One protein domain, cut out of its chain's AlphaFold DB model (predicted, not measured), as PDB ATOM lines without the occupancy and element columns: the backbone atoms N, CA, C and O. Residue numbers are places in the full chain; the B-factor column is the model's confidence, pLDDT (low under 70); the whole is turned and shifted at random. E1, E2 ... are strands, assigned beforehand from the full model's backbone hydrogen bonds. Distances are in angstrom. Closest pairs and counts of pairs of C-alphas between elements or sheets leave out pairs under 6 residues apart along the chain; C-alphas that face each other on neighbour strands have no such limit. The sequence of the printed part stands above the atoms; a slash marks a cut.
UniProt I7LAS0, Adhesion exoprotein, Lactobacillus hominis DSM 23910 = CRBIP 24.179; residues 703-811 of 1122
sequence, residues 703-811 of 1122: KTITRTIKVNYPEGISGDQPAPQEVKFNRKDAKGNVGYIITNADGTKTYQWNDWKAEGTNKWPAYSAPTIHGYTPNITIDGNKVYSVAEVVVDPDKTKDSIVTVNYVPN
ATOM      1  N   LYS A 703      23.295  47.378  -3.729       93.12
ATOM      2  CA  LYS A 703      22.134  47.822  -4.510       93.12
ATOM      3  C   LYS A 703      21.732  46.703  -5.465       93.12
ATOM      4  O   LYS A 703      22.580  46.184  -6.182       93.12
ATOM      5  N   THR A 704      20.459  46.328  -5.474       94.94
ATOM      6  CA  THR A 704      19.904  45.370  -6.445       94.94
ATOM      7  C   THR A 704      19.035  46.140  -7.426       94.94
ATOM      8  O   THR A 704      18.288  47.016  -6.993       94.94
ATOM      9  N   ILE A 705      19.126  45.818  -8.715       96.50
ATOM     10  CA  ILE A 705      18.230  46.341  -9.753       96.50
ATOM     11  C   ILE A 705      17.670  45.146 -10.528       96.50
ATOM     12  O   ILE A 705      18.421  44.276 -10.990       96.50
ATOM     13  N   THR A 706      16.344  45.093 -10.661       96.44
ATOM     14  CA  THR A 706      15.616  43.887 -11.073       96.44
ATOM     15  C   THR A 706      14.699  44.124 -12.274       96.44
ATOM     16  O   THR A 706      13.784  44.951 -12.242       96.44
ATOM     17  N   ARG A 707      14.874  43.312 -13.325       97.38
ATOM     18  CA  ARG A 707      13.935  43.194 -14.447       97.38
ATOM     19  C   ARG A 707      13.005  42.007 -14.217       97.38
ATOM     20  O   ARG A 707      13.389  40.844 -14.342       97.38
ATOM     21  N   THR A 708      11.758  42.306 -13.866       96.88
ATOM     22  CA  THR A 708      10.710  41.302 -13.636       96.88
ATOM     23  C   THR A 708       9.998  40.988 -14.947       96.88
ATOM     24  O   THR A 708       9.464  41.894 -15.585       96.88
ATOM     25  N   ILE A 709       9.929  39.710 -15.330       96.06
ATOM     26  CA  ILE A 709       9.256  39.267 -16.558       96.06
ATOM     27  C   ILE A 709       7.966  38.525 -16.197       96.06
ATOM     28  O   ILE A 709       8.000  37.508 -15.511       96.06
ATOM     29  N   LYS A 710       6.822  39.043 -16.656       95.50
ATOM     30  CA  LYS A 710       5.478  38.501 -16.391       95.50
ATOM     31  C   LYS A 710       4.869  37.985 -17.689       95.50
ATOM     32  O   LYS A 710       4.763  38.736 -18.657       95.50
ATOM     33  N   VAL A 711       4.462  36.718 -17.718       96.25
ATOM     34  CA  VAL A 711       3.930  36.050 -18.916       96.25
ATOM     35  C   VAL A 711       2.464  35.688 -18.695       96.25
ATOM     36  O   VAL A 711       2.137  34.738 -17.983       96.25
ATOM     37  N   ASN A 712       1.576  36.450 -19.330       94.75
ATOM     38  CA  ASN A 712       0.127  36.287 -19.250       94.75
ATOM     39  C   ASN A 712      -0.334  35.272 -20.307       94.75
ATOM     40  O   ASN A 712      -0.713  35.645 -21.419       94.75
ATOM     41  N   TYR A 713      -0.250  33.980 -19.976       93.44
ATOM     42  CA  TYR A 713      -0.653  32.880 -20.860       93.44
ATOM     43  C   TYR A 713      -2.148  32.947 -21.256       93.44
ATOM     44  O   TYR A 713      -2.969  33.400 -20.455       93.44
ATOM     45  N   PRO A 714      -2.529  32.489 -22.470       91.25
ATOM     46  CA  PRO A 714      -3.931  32.409 -22.888       91.25
ATOM     47  C   PRO A 714      -4.793  31.509 -21.996       91.25
ATOM     48  O   PRO A 714      -4.306  30.554 -21.396       91.25
ATOM     49  N   GLU A 715      -6.106  31.752 -21.980       83.81
ATOM     50  CA  GLU A 715      -7.059  30.934 -21.225       83.81
ATOM     51  C   GLU A 715      -6.974  29.444 -21.617       83.81
ATOM     52  O   GLU A 715      -7.039  29.078 -22.793       83.81
ATOM     53  N   GLY A 716      -6.828  28.575 -20.612       82.12
ATOM     54  CA  GLY A 716      -6.642  27.133 -20.801       82.12
ATOM     55  C   GLY A 716      -5.206  26.701 -21.129       82.12
ATOM     56  O   GLY A 716      -4.982  25.512 -21.342       82.12
ATOM     57  N   ILE A 717      -4.239  27.626 -21.147       86.56
ATOM     58  CA  ILE A 717      -2.805  27.344 -21.292       86.56
ATOM     59  C   ILE A 717      -2.081  27.802 -20.019       86.56
ATOM     60  O   ILE A 717      -2.309  28.899 -19.521       86.56
ATOM     61  N   SER A 718      -1.190  26.961 -19.501       86.12
ATOM     62  CA  SER A 718      -0.355  27.249 -18.331       86.12
ATOM     63  C   SER A 718       1.121  27.053 -18.662       86.12
ATOM     64  O   SER A 718       1.471  26.095 -19.349       86.12
ATOM     65  N   GLY A 719       1.977  27.912 -18.118       88.38
ATOM     66  CA  GLY A 719       3.427  27.757 -18.142       88.38
ATOM     67  C   GLY A 719       4.068  28.523 -16.987       88.38
ATOM     68  O   GLY A 719       3.439  29.400 -16.387       88.38
ATOM     69  N   ASP A 720       5.304  28.160 -16.663       90.94
ATOM     70  CA  ASP A 720       6.031  28.738 -15.538       90.94
ATOM     71  C   ASP A 720       6.408  30.200 -15.805       90.94
ATOM     72  O   ASP A 720       6.765  30.585 -16.921       90.94
ATOM     73  N   GLN A 721       6.334  31.038 -14.769       92.25
ATOM     74  CA  GLN A 721       6.830  32.411 -14.866       92.25
ATOM     75  C   GLN A 721       8.368  32.400 -14.864       92.25
ATOM     76  O   GLN A 721       8.956  31.685 -14.048       92.25
ATOM     77  N   PRO A 722       9.038  33.195 -15.720       93.25
ATOM     78  CA  PRO A 722      10.483  33.360 -15.644       93.25
ATOM     79  C   PRO A 722      10.910  33.894 -14.273       93.25
ATOM     80  O   PRO A 722      10.224  34.730 -13.680       93.25
ATOM     81  N   ALA A 723      12.071  33.456 -13.789       93.19
ATOM     82  CA  ALA A 723      12.694  34.080 -12.627       93.19
ATOM     83  C   ALA A 723      13.004  35.567 -12.923       93.19
ATOM     84  O   ALA A 723      13.378  35.889 -14.058       93.19
ATOM     85  N   PRO A 724      12.879  36.478 -11.937       94.19
ATOM     86  CA  PRO A 724      13.352  37.850 -12.083       94.19
ATOM     87  C   PRO A 724      14.841  37.879 -12.441       94.19
ATOM     88  O   PRO A 724      15.635  37.110 -11.900       94.19
ATOM     89  N   GLN A 725      15.220  38.776 -13.347       96.19
ATOM     90  CA  GLN A 725      16.617  39.009 -13.692       96.19
ATOM     91  C   GLN A 725      17.152  40.092 -12.752       96.19
ATOM     92  O   GLN A 725      16.729  41.241 -12.835       96.19
ATOM     93  N   GLU A 726      18.049  39.732 -11.839       95.56
ATOM     94  CA  GLU A 726      18.636  40.651 -10.856       95.56
ATOM     95  C   GLU A 726      20.102  40.926 -11.202       95.56
ATOM     96  O   GLU A 726      20.848  39.990 -11.485       95.56
ATOM     97  N   VAL A 727      20.532  42.187 -11.114       96.44
ATOM     98  CA  VAL A 727      21.957  42.532 -10.996       96.44
ATOM     99  C   VAL A 727      22.171  43.154  -9.623       96.44
ATOM    100  O   VAL A 727      21.424  44.044  -9.208       96.44
ATOM    101  N   LYS A 728      23.177  42.652  -8.907       95.25
ATOM    102  CA  LYS A 728      23.571  43.111  -7.573       95.25
ATOM    103  C   LYS A 728      24.888  43.852  -7.681       95.25
ATOM    104  O   LYS A 728      25.809  43.377  -8.336       95.25
ATOM    105  N   PHE A 729      24.964  45.008  -7.044       96.12
ATOM    106  CA  PHE A 729      26.139  45.863  -6.994       96.12
ATOM    107  C   PHE A 729      26.588  46.043  -5.556       96.12
ATOM    108  O   PHE A 729      25.761  46.090  -4.644       96.12
ATOM    109  N   ASN A 730      27.892  46.190  -5.364       94.00
ATOM    110  CA  ASN A 730      28.537  46.351  -4.073       94.00
ATOM    111  C   ASN A 730      29.682  47.358  -4.213       94.00
ATOM    112  O   ASN A 730      30.468  47.273  -5.155       94.00
ATOM    113  N   ARG A 731      29.763  48.322  -3.294       94.69
ATOM    114  CA  ARG A 731      30.796  49.377  -3.303       94.69
ATOM    115  C   ARG A 731      31.653  49.405  -2.037       94.69
ATOM    116  O   ARG A 731      32.300  50.404  -1.733       94.69
ATOM    117  N   LYS A 732      31.649  48.319  -1.258       94.12
ATOM    118  CA  LYS A 732      32.558  48.206  -0.113       94.12
ATOM    119  C   LYS A 732      33.993  47.998  -0.583       94.12
ATOM    120  O   LYS A 732      34.256  47.118  -1.401       94.12
ATOM    121  N   ASP A 733      34.914  48.769  -0.021       91.31
ATOM    122  CA  ASP A 733      36.342  48.463  -0.095       91.31
ATOM    123  C   ASP A 733      36.740  47.356   0.902       91.31
ATOM    124  O   ASP A 733      35.922  46.851   1.679       91.31
ATOM    125  N   ALA A 734      38.023  46.986   0.906       88.31
ATOM    126  CA  ALA A 734      38.577  45.979   1.814       88.31
ATOM    127  C   ALA A 734      38.504  46.364   3.310       88.31
ATOM    128  O   ALA A 734      38.672  45.500   4.168       88.31
ATOM    129  N   LYS A 735      38.235  47.638   3.633       90.19
ATOM    130  CA  LYS A 735      38.034  48.157   4.998       90.19
ATOM    131  C   LYS A 735      36.544  48.246   5.376       90.19
ATOM    132  O   LYS A 735      36.205  48.652   6.490       90.19
ATOM    133  N   GLY A 736      35.649  47.841   4.469       90.56
ATOM    134  CA  GLY A 736      34.198  47.847   4.648       90.56
ATOM    135  C   GLY A 736      33.535  49.214   4.451       90.56
ATOM    136  O   GLY A 736      32.350  49.348   4.759       90.56
ATOM    137  N   ASN A 737      34.268  50.214   3.952       93.75
ATOM    138  CA  ASN A 737      33.756  51.563   3.708       93.75
ATOM    139  C   ASN A 737      33.102  51.649   2.327       93.75
ATOM    140  O   ASN A 737      33.501  50.935   1.410       93.75
ATOM    141  N   VAL A 738      32.124  52.540   2.162       94.62
ATOM    142  CA  VAL A 738      31.429  52.789   0.879       94.62
ATOM    143  C   VAL A 738      31.941  54.026   0.132       94.62
ATOM    144  O   VAL A 738      31.467  54.340  -0.958       94.62
ATOM    145  N   GLY A 739      32.884  54.743   0.734       94.25
ATOM    146  CA  GLY A 739      33.455  55.989   0.246       94.25
ATOM    147  C   GLY A 739      34.173  56.726   1.373       94.25
ATOM    148  O   GLY A 739      34.285  56.217   2.493       94.25
ATOM    149  N   TYR A 740      34.622  57.941   1.082       95.38
ATOM    150  CA  TYR A 740      35.371  58.808   1.982       95.38
ATOM    151  C   TYR A 740      34.897  60.261   1.859       95.38
ATOM    152  O   TYR A 740      34.532  60.723   0.778       95.38
ATOM    153  N   ILE A 741      34.929  60.994   2.970       94.19
ATOM    154  CA  ILE A 741      34.801  62.454   2.972       94.19
ATOM    155  C   ILE A 741      36.213  63.028   3.020       94.19
ATOM    156  O   ILE A 741      36.934  62.781   3.985       94.19
ATOM    157  N   ILE A 742      36.605  63.786   2.000       93.69
ATOM    158  CA  ILE A 742      37.898  64.469   1.944       93.69
ATOM    159  C   ILE A 742      37.717  65.909   2.427       93.69
ATOM    160  O   ILE A 742      36.868  66.632   1.903       93.69
ATOM    161  N   THR A 743      38.505  66.329   3.416       89.69
ATOM    162  CA  THR A 743      38.619  67.735   3.831       89.69
ATOM    163  C   THR A 743      39.780  68.363   3.062       89.69
ATOM    164  O   THR A 743      40.929  67.952   3.222       89.69
ATOM    165  N   ASN A 744      39.477  69.337   2.207       83.50
ATOM    166  CA  ASN A 744      40.435  69.978   1.306       83.50
ATOM    167  C   ASN A 744      41.226  71.099   2.011       83.50
ATOM    168  O   ASN A 744      40.945  71.456   3.155       83.50
ATOM    169  N   ALA A 745      42.213  71.674   1.315       77.38
ATOM    170  CA  ALA A 745      43.112  72.703   1.855       77.38
ATOM    171  C   ALA A 745      42.409  73.994   2.333       77.38
ATOM    172  O   ALA A 745      42.950  74.718   3.161       77.38
ATOM    173  N   ASP A 746      41.205  74.259   1.824       78.38
ATOM    174  CA  ASP A 746      40.320  75.378   2.170       78.38
ATOM    175  C   ASP A 746      39.288  75.030   3.269       78.38
ATOM    176  O   ASP A 746      38.423  75.838   3.599       78.38
ATOM    177  N   GLY A 747      39.344  73.811   3.821       78.25
ATOM    178  CA  GLY A 747      38.369  73.282   4.775       78.25
ATOM    179  C   GLY A 747      37.063  72.774   4.149       78.25
ATOM    180  O   GLY A 747      36.206  72.262   4.876       78.25
ATOM    181  N   THR A 748      36.884  72.865   2.823       85.88
ATOM    182  CA  THR A 748      35.683  72.338   2.154       85.88
ATOM    183  C   THR A 748      35.688  70.812   2.146       85.88
ATOM    184  O   THR A 748      36.735  70.172   2.025       85.88
ATOM    185  N   LYS A 749      34.501  70.206   2.260       90.31
ATOM    186  CA  LYS A 749      34.339  68.748   2.275       90.31
ATOM    187  C   LYS A 749      33.795  68.231   0.948       90.31
ATOM    188  O   LYS A 749      32.735  68.667   0.501       90.31
ATOM    189  N   THR A 750      34.501  67.283   0.337       92.75
ATOM    190  CA  THR A 750      34.078  66.557  -0.870       92.75
ATOM    191  C   THR A 750      33.783  65.095  -0.538       92.75
ATOM    192  O   THR A 750      34.474  64.481   0.268       92.75
ATOM    193  N   TYR A 751      32.742  64.530  -1.151       92.56
ATOM    194  CA  TYR A 751      32.351  63.130  -0.971       92.56
ATOM    195  C   TYR A 751      32.868  62.306  -2.151       92.56
ATOM    196  O   TYR A 751      32.356  62.444  -3.259       92.56
ATOM    197  N   GLN A 752      33.861  61.454  -1.909       93.31
ATOM    198  CA  GLN A 752      34.363  60.485  -2.882       93.31
ATOM    199  C   GLN A 752      33.733  59.125  -2.582       93.31
ATOM    200  O   GLN A 752      34.071  58.474  -1.594       93.31
ATOM    201  N   TRP A 753      32.772  58.707  -3.400       93.75
ATOM    202  CA  TRP A 753      32.159  57.385  -3.280       93.75
ATOM    203  C   TRP A 753      33.031  56.326  -3.946       93.75
ATOM    204  O   TRP A 753      33.654  56.591  -4.969       93.75
ATOM    205  N   ASN A 754      33.048  55.120  -3.382       93.75
ATOM    206  CA  ASN A 754      33.660  53.975  -4.045       93.75
ATOM    207  C   ASN A 754      32.785  53.530  -5.228       93.75
ATOM    208  O   ASN A 754      31.551  53.551  -5.128       93.75
ATOM    209  N   ASP A 755      33.415  53.055  -6.303       93.38
ATOM    210  CA  ASP A 755      32.709  52.537  -7.476       93.38
ATOM    211  C   ASP A 755      31.827  51.328  -7.146       93.38
ATOM    212  O   ASP A 755      32.216  50.406  -6.419       93.38
ATOM    213  N   TRP A 756      30.645  51.292  -7.757       95.06
ATOM    214  CA  TRP A 756      29.760  50.133  -7.743       95.06
ATOM    215  C   TRP A 756      30.323  48.995  -8.600       95.06
ATOM    216  O   TRP A 756      30.384  49.091  -9.826       95.06
ATOM    217  N   LYS A 757      30.655  47.870  -7.966       93.25
ATOM    218  CA  LYS A 757      31.120  46.648  -8.638       93.25
ATOM    219  C   LYS A 757      29.990  45.627  -8.678       93.25
ATOM    220  O   LYS A 757      29.340  45.397  -7.660       93.25
ATOM    221  N   ALA A 758      29.730  45.033  -9.840       94.25
ATOM    222  CA  ALA A 758      28.704  44.001  -9.970       94.25
ATOM    223  C   ALA A 758      29.152  42.691  -9.293       94.25
ATOM    224  O   ALA A 758      30.284  42.243  -9.464       94.25
ATOM    225  N   GLU A 759      28.250  42.048  -8.552       91.81
ATOM    226  CA  GLU A 759      28.437  40.725  -7.945       91.81
ATOM    227  C   GLU A 759      28.207  39.624  -9.006       91.81
ATOM    228  O   GLU A 759      27.328  38.773  -8.877       91.81
ATOM    229  N   GLY A 760      28.971  39.686 -10.104       89.50
ATOM    230  CA  GLY A 760      28.830  38.835 -11.290       89.50
ATOM    231  C   GLY A 760      28.689  39.652 -12.579       89.50
ATOM    232  O   GLY A 760      29.323  40.692 -12.739       89.50
ATOM    233  N   THR A 761      27.854  39.184 -13.512       90.31
ATOM    234  CA  THR A 761      27.534  39.943 -14.733       90.31
ATOM    235  C   THR A 761      26.735  41.206 -14.406       90.31
ATOM    236  O   THR A 761      25.793  41.166 -13.616       90.31
ATOM    237  N   ASN A 762      27.069  42.324 -15.054       94.62
ATOM    238  CA  ASN A 762      26.311  43.571 -14.966       94.62
ATOM    239  C   ASN A 762      25.150  43.644 -15.977       94.62
ATOM    240  O   ASN A 762      24.649  44.732 -16.247       94.62
ATOM    241  N   LYS A 763      24.728  42.519 -16.572       94.56
ATOM    242  CA  LYS A 763      23.725  42.493 -17.645       94.56
ATOM    243  C   LYS A 763      22.491  41.663 -17.307       94.56
ATOM    244  O   LYS A 763      22.594  40.550 -16.794       94.56
ATOM    245  N   TRP A 764      21.326  42.148 -17.729       96.62
ATOM    246  CA  TRP A 764      20.126  41.326 -17.869       96.62
ATOM    247  C   TRP A 764      20.108  40.670 -19.261       96.62
ATOM    248  O   TRP A 764      19.974  41.393 -20.253       96.62
ATOM    249  N   PRO A 765      20.197  39.331 -19.378       94.50
ATOM    250  CA  PRO A 765      20.267  38.660 -20.676       94.50
ATOM    251  C   PRO A 765      18.944  38.764 -21.445       94.50
ATOM    252  O   PRO A 765      17.867  38.864 -20.847       94.50
ATOM    253  N   ALA A 766      19.028  38.731 -22.778       94.94
ATOM    254  CA  ALA A 766      17.873  38.801 -23.674       94.94
ATOM    255  C   ALA A 766      16.804  37.738 -23.351       94.94
ATOM    256  O   ALA A 766      17.119  36.638 -22.894       94.94
ATOM    257  N   TYR A 767      15.531  38.057 -23.607       94.38
ATOM    258  CA  TYR A 767      14.407  37.166 -23.313       94.38
ATOM    259  C   TYR A 767      13.491  36.954 -24.524       94.38
ATOM    260  O   TYR A 767      12.911  37.891 -25.077       94.38
ATOM    261  N   SER A 768      13.302  35.685 -24.884       91.38
ATOM    262  CA  SER A 768      12.365  35.250 -25.920       91.38
ATOM    263  C   SER A 768      11.048  34.801 -25.292       91.38
ATOM    264  O   SER A 768      11.021  33.882 -24.473       91.38
ATOM    265  N   ALA A 769       9.940  35.418 -25.706       92.12
ATOM    266  CA  ALA A 769       8.605  34.978 -25.318       92.12
ATOM    267  C   ALA A 769       8.310  33.555 -25.852       92.12
ATOM    268  O   ALA A 769       8.616  33.280 -27.015       92.12
ATOM    269  N   PRO A 770       7.695  32.658 -25.055       91.81
ATOM    270  CA  PRO A 770       7.302  31.325 -25.505       91.81
ATOM    271  C   PRO A 770       6.457  31.322 -26.789       91.81
ATOM    272  O   PRO A 770       5.447  32.017 -26.900       91.81
ATOM    273  N   THR A 771       6.819  30.478 -27.755       91.19
ATOM    274  CA  THR A 771       6.029  30.298 -28.982       91.19
ATOM    275  C   THR A 771       4.783  29.462 -28.694       91.19
ATOM    276  O   THR A 771       4.855  28.239 -28.584       91.19
ATOM    277  N   ILE A 772       3.619  30.110 -28.600       91.00
ATOM    278  CA  ILE A 772       2.326  29.439 -28.400       91.00
ATOM    279  C   ILE A 772       1.591  29.334 -29.740       91.00
ATOM    280  O   ILE A 772       1.157  30.338 -30.305       91.00
ATOM    281  N   HIS A 773       1.424  28.112 -30.254       88.69
ATOM    282  CA  HIS A 773       0.769  27.882 -31.546       88.69
ATOM    283  C   HIS A 773      -0.660  28.457 -31.571       88.69
ATOM    284  O   HIS A 773      -1.428  28.284 -30.626       88.69
ATOM    285  N   GLY A 774      -1.022  29.153 -32.651       90.06
ATOM    286  CA  GLY A 774      -2.304  29.856 -32.774       90.06
ATOM    287  C   GLY A 774      -2.390  31.214 -32.059       90.06
ATOM    288  O   GLY A 774      -3.449  31.842 -32.116       90.06
ATOM    289  N   TYR A 775      -1.307  31.697 -31.447       93.94
ATOM    290  CA  TYR A 775      -1.201  33.032 -30.852       93.94
ATOM    291  C   TYR A 775       0.088  33.736 -31.305       93.94
ATOM    292  O   TYR A 775       1.005  33.106 -31.829       93.94
ATOM    293  N   THR A 776       0.162  35.051 -31.097       93.06
ATOM    294  CA  THR A 776       1.374  35.861 -31.298       93.06
ATOM    295  C   THR A 776       1.658  36.660 -30.023       93.06
ATOM    296  O   THR A 776       0.725  37.282 -29.501       93.06
ATOM    297  N   PRO A 777       2.895  36.664 -29.488       94.44
ATOM    298  CA  PRO A 777       3.235  37.478 -28.326       94.44
ATOM    299  C   PRO A 777       3.165  38.979 -28.652       94.44
ATOM    300  O   PRO A 777       3.559  39.431 -29.724       94.44
ATOM    301  N   ASN A 778       2.673  39.759 -27.696       93.38
ATOM    302  CA  ASN A 778       2.617  41.215 -27.707       93.38
ATOM    303  C   ASN A 778       3.264  41.702 -26.407       93.38
ATOM    304  O   ASN A 778       2.671  41.597 -25.328       93.38
ATOM    305  N   ILE A 779       4.506  42.164 -26.527       95.06
ATOM    306  CA  ILE A 779       5.396  42.467 -25.407       95.06
ATOM    307  C   ILE A 779       5.323  43.962 -25.088       95.06
ATOM    308  O   ILE A 779       5.332  44.801 -25.992       95.06
ATOM    309  N   THR A 780       5.276  44.299 -23.802       93.19
ATOM    310  CA  THR A 780       5.521  45.655 -23.309       93.19
ATOM    311  C   THR A 780       6.655  45.664 -22.288       93.19
ATOM    312  O   THR A 780       6.808  44.719 -21.515       93.19
ATOM    313  N   ILE A 781       7.446  46.735 -22.276       93.44
ATOM    314  CA  ILE A 781       8.451  47.038 -21.251       93.44
ATOM    315  C   ILE A 781       8.017  48.353 -20.608       93.44
ATOM    316  O   ILE A 781       7.858  49.356 -21.303       93.44
ATOM    317  N   ASP A 782       7.722  48.318 -19.307       90.56
ATOM    318  CA  ASP A 782       7.270  49.479 -18.522       90.56
ATOM    319  C   ASP A 782       6.063  50.214 -19.146       90.56
ATOM    320  O   ASP A 782       5.920  51.431 -19.089       90.56
ATOM    321  N   GLY A 783       5.174  49.432 -19.773       84.75
ATOM    322  CA  GLY A 783       3.974  49.891 -20.482       84.75
ATOM    323  C   GLY A 783       4.168  50.142 -21.983       84.75
ATOM    324  O   GLY A 783       3.213  49.991 -22.745       84.75
ATOM    325  N   ASN A 784       5.390  50.426 -22.436       87.94
ATOM    326  CA  ASN A 784       5.692  50.718 -23.839       87.94
ATOM    327  C   ASN A 784       5.790  49.438 -24.676       87.94
ATOM    328  O   ASN A 784       6.434  48.473 -24.275       87.94
ATOM    329  N   LYS A 785       5.158  49.412 -25.855       86.19
ATOM    330  CA  LYS A 785       5.132  48.233 -26.735       86.19
ATOM    331  C   LYS A 785       6.463  48.031 -27.465       86.19
ATOM    332  O   LYS A 785       6.971  48.961 -28.082       86.19
ATOM    333  N   VAL A 786       6.961  46.793 -27.464       88.00
ATOM    334  CA  VAL A 786       8.200  46.379 -28.145       88.00
ATOM    335  C   VAL A 786       8.000  45.082 -28.939       88.00
ATOM    336  O   VAL A 786       7.016  44.364 -28.746       88.00
ATOM    337  N   TYR A 787       8.943  44.771 -29.831       78.06
ATOM    338  CA  TYR A 787       8.934  43.544 -30.640       78.06
ATOM    339  C   TYR A 787       9.720  42.385 -30.001       78.06
ATOM    340  O   TYR A 787       9.388  41.223 -30.223       78.06
ATOM    341  N   SER A 788      10.737  42.689 -29.194       86.38
ATOM    342  CA  SER A 788      11.622  41.727 -28.526       86.38
ATOM    343  C   SER A 788      12.150  42.308 -27.207       86.38
ATOM    344  O   SER A 788      11.987  43.501 -26.941       86.38
ATOM    345  N   VAL A 789      12.773  41.473 -26.368       93.44
ATOM    346  CA  VAL A 789      13.412  41.901 -25.112       93.44
ATOM    347  C   VAL A 789      14.914  41.681 -25.239       93.44
ATOM    348  O   VAL A 789      15.399  40.557 -25.114       93.44
ATOM    349  N   ALA A 790      15.644  42.757 -25.520       92.31
ATOM    350  CA  ALA A 790      17.090  42.719 -25.693       92.31
ATOM    351  C   ALA A 790      17.846  42.427 -24.382       92.31
ATOM    352  O   ALA A 790      17.311  42.547 -23.268       92.31
ATOM    353  N   GLU A 791      19.120  42.072 -24.533       95.25
ATOM    354  CA  GLU A 791      20.096  42.204 -23.455       95.25
ATOM    355  C   GLU A 791      20.231  43.683 -23.070       95.25
ATOM    356  O   GLU A 791      20.166  44.563 -23.928       95.25
ATOM    357  N   VAL A 792      20.382  43.959 -21.776       95.00
ATOM    358  CA  VAL A 792      20.553  45.317 -21.246       95.00
ATOM    359  C   VAL A 792      21.709  45.306 -20.256       95.00
ATOM    360  O   VAL A 792      21.692  44.531 -19.300       95.00
ATOM    361  N   VAL A 793      22.695  46.178 -20.474       95.56
ATOM    362  CA  VAL A 793      23.701  46.503 -19.456       95.56
ATOM    363  C   VAL A 793      23.015  47.336 -18.378       95.56
ATOM    364  O   VAL A 793      22.379  48.347 -18.676       95.56
ATOM    365  N   VAL A 794      23.114  46.885 -17.134       96.56
ATOM    366  CA  VAL A 794      22.558  47.561 -15.968       96.56
ATOM    367  C   VAL A 794      23.611  48.521 -15.436       96.56
ATOM    368  O   VAL A 794      24.699  48.117 -15.030       96.56
ATOM    369  N   ASP A 795      23.272  49.802 -15.438       94.00
ATOM    370  CA  ASP A 795      24.033  50.855 -14.787       94.00
ATOM    371  C   ASP A 795      23.469  51.046 -13.369       94.00
ATOM    372  O   ASP A 795      22.260  51.257 -13.226       94.00
ATOM    373  N   PRO A 796      24.300  50.973 -12.314       93.00
ATOM    374  CA  PRO A 796      23.824  51.007 -10.940       93.00
ATOM    375  C   PRO A 796      23.121  52.311 -10.569       93.00
ATOM    376  O   PRO A 796      22.292  52.284  -9.666       93.00
ATOM    377  N   ASP A 797      23.398  53.439 -11.230       89.94
ATOM    378  CA  ASP A 797      22.834  54.746 -10.872       89.94
ATOM    379  C   ASP A 797      21.902  55.335 -11.943       89.94
ATOM    380  O   ASP A 797      21.046  56.160 -11.611       89.94
ATOM    381  N   LYS A 798      21.986  54.865 -13.197       92.75
ATOM    382  CA  LYS A 798      21.082  55.261 -14.294       92.75
ATOM    383  C   LYS A 798      19.931  54.275 -14.526       92.75
ATOM    384  O   LYS A 798      18.825  54.713 -14.855       92.75
ATOM    385  N   THR A 799      20.149  52.965 -14.379       94.81
ATOM    386  CA  THR A 799      19.104  51.952 -14.612       94.81
ATOM    387  C   THR A 799      18.148  51.870 -13.417       94.81
ATOM    388  O   THR A 799      18.527  52.067 -12.265       94.81
ATOM    389  N   LYS A 800      16.872  51.593 -13.695       94.38
ATOM    390  CA  LYS A 800      15.808  51.403 -12.698       94.38
ATOM    391  C   LYS A 800      15.202  50.014 -12.859       94.38
ATOM    392  O   LYS A 800      15.320  49.425 -13.933       94.38
ATOM    393  N   ASP A 801      14.526  49.527 -11.822       95.94
ATOM    394  CA  ASP A 801      13.704  48.318 -11.916       95.94
ATOM    395  C   ASP A 801      12.717  48.425 -13.085       95.94
ATOM    396  O   ASP A 801      12.127  49.483 -13.318       95.94
ATOM    397  N   SER A 802      12.537  47.318 -13.806       95.38
ATOM    398  CA  SER A 802      11.748  47.266 -15.041       95.38
ATOM    399  C   SER A 802      10.788  46.078 -15.031       95.38
ATOM    400  O   SER A 802      11.115  44.987 -14.551       95.38
ATOM    401  N   ILE A 803       9.584  46.273 -15.568       95.88
ATOM    402  CA  ILE A 803       8.554  45.242 -15.693       95.88
ATOM    403  C   ILE A 803       8.287  44.967 -17.173       95.88
ATOM    404  O   ILE A 803       7.591  45.711 -17.868       95.88
ATOM    405  N   VAL A 804       8.778  43.818 -17.628       96.56
ATOM    406  CA  VAL A 804       8.432  43.239 -18.926       96.56
ATOM    407  C   VAL A 804       7.120  42.472 -18.773       96.56
ATOM    408  O   VAL A 804       7.015  41.578 -17.932       96.56
ATOM    409  N   THR A 805       6.118  42.781 -19.594       96.38
ATOM    410  CA  THR A 805       4.852  42.037 -19.646       96.38
ATOM    411  C   THR A 805       4.645  41.441 -21.033       96.38
ATOM    412  O   THR A 805       4.558  42.154 -22.031       96.38
ATOM    413  N   VAL A 806       4.523  40.117 -21.102       96.19
ATOM    414  CA  VAL A 806       4.203  39.375 -22.323       96.19
ATOM    415  C   VAL A 806       2.731  38.992 -22.289       96.19
ATOM    416  O   VAL A 806       2.310  38.192 -21.456       96.19
ATOM    417  N   ASN A 807       1.949  39.544 -23.213       95.06
ATOM    418  CA  ASN A 807       0.568  39.137 -23.470       95.06
ATOM    419  C   ASN A 807       0.505  38.354 -24.788       95.06
ATOM    420  O   ASN A 807       1.417  38.464 -25.604       95.06
ATOM    421  N   TYR A 808      -0.575  37.616 -25.045       94.12
ATOM    422  CA  TYR A 808      -0.754  36.875 -26.299       94.12
ATOM    423  C   TYR A 808      -2.018  37.309 -27.039       94.12
ATOM    424  O   TYR A 808      -3.110  37.341 -26.472       94.12
ATOM    425  N   VAL A 809      -1.871  37.614 -28.327       93.31
ATOM    426  CA  VAL A 809      -2.974  37.969 -29.226       93.31
ATOM    427  C   VAL A 809      -3.396  36.722 -30.013       93.31
ATOM    428  O   VAL A 809      -2.531  36.076 -30.606       93.31
ATOM    429  N   PRO A 810      -4.694  36.365 -30.063       94.31
ATOM    430  CA  PRO A 810      -5.174  35.257 -30.884       94.31
ATOM    431  C   PRO A 810      -4.930  35.472 -32.384       94.31
ATOM    432  O   PRO A 810      -5.334  36.487 -32.975       94.31
ATOM    433  N   ASN A 811      -4.324  34.480 -33.036       93.94
ATOM    434  CA  ASN A 811      -4.137  34.495 -34.485       93.94
ATOM    435  C   ASN A 811      -5.461  34.195 -35.198       93.94
ATOM    436  O   ASN A 811      -6.380  33.602 -34.629       93.94
TER     437      ASN A 811
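Overview. This is residues 703 to 811 of the 1122 residues of the protein "Adhesion exoprotein" of Lactobacillus hominis DSM 23910 = CRBIP 24.179 (UniProt I7LAS0). The domain is long and narrow: a twisted, staggered sheet of five strands, E2, E1, E7, E5 and E6, makes its body, and a small two-strand hairpin, E3 and E4, forms an arm beyond one end and adds to the length. Long loops run beside the sheet, among them residues 754 to 774, which lead back from the arm to E5 near the other end. The printed part has 109 residues with no named helix and seven named strands, E1 to E7 in order along the chain; the larger sheet is mixed, the hairpin antiparallel. The class is all strand, though under half of the residues, 44 of 109, are in named elements. The whole is extended, with a radius of gyration of the C-alphas of 20.4 A and spans of 71 by 25 by 18 A.

Along the chain. E1, residues 703 to 711, begins at C-alpha 703 (22.134, 47.822, -4.510) and is 26.0 A long. E2 is residues 725 to 730, 17.0 A. E3, residues 739 to 743, and E4, residues 749 to 753, follow; C-alpha 743 is at (38.619, 67.735, 3.831). E5 is residues 775 to 781, 19.5 A, and E6 is residues 784 to 786. E7, residues 802 to 810, is 26.1 A long and ends at C-alpha 810 (-5.174, 35.257, -30.884).

Arrangement. The pairing of E1 is staggered: residues 703 to 707 pair with E2 and residues 707 to 711 with E7. E1 and E2 are a hairpin, antiparallel at 179 degrees, with N 705 and O 727 2.9 A apart, within hydrogen-bond range. E1 and E7 are parallel at 7 degrees, with N 708 and O 802 at 2.8 A. E7 and E5 are antiparallel at 159 degrees, with N 778 and O 807 at 2.8 A. E5 and E6 are a hairpin, antiparallel at 131 degrees, with N 784 and O 781 at 2.9 A. The edge strands are E2 and E6. The sheet is twisted, its C-alphas up to 4.3 A off its best plane. E3 and E4 are an antiparallel hairpin at 162 degrees, with N 742 and O 750 at 2.8 A; E2 and E3 are apart. Outside the named strands, residues 757 to 758 pair with 729 to 730 of E2, and 763 to 764 with 792 to 793, both antiparallel.

Size, cuts and confidence. The two C-alphas farthest apart, those of Asp 746 and Gly 774, are 71.5 A apart. The printed part has no cut. The links E1 to E2, E4 to E5 and E6 to E7 are long, with 13, 21 and 15 residues. The mean pLDDT of the printed part is 92.3, and no printed residue is under 70.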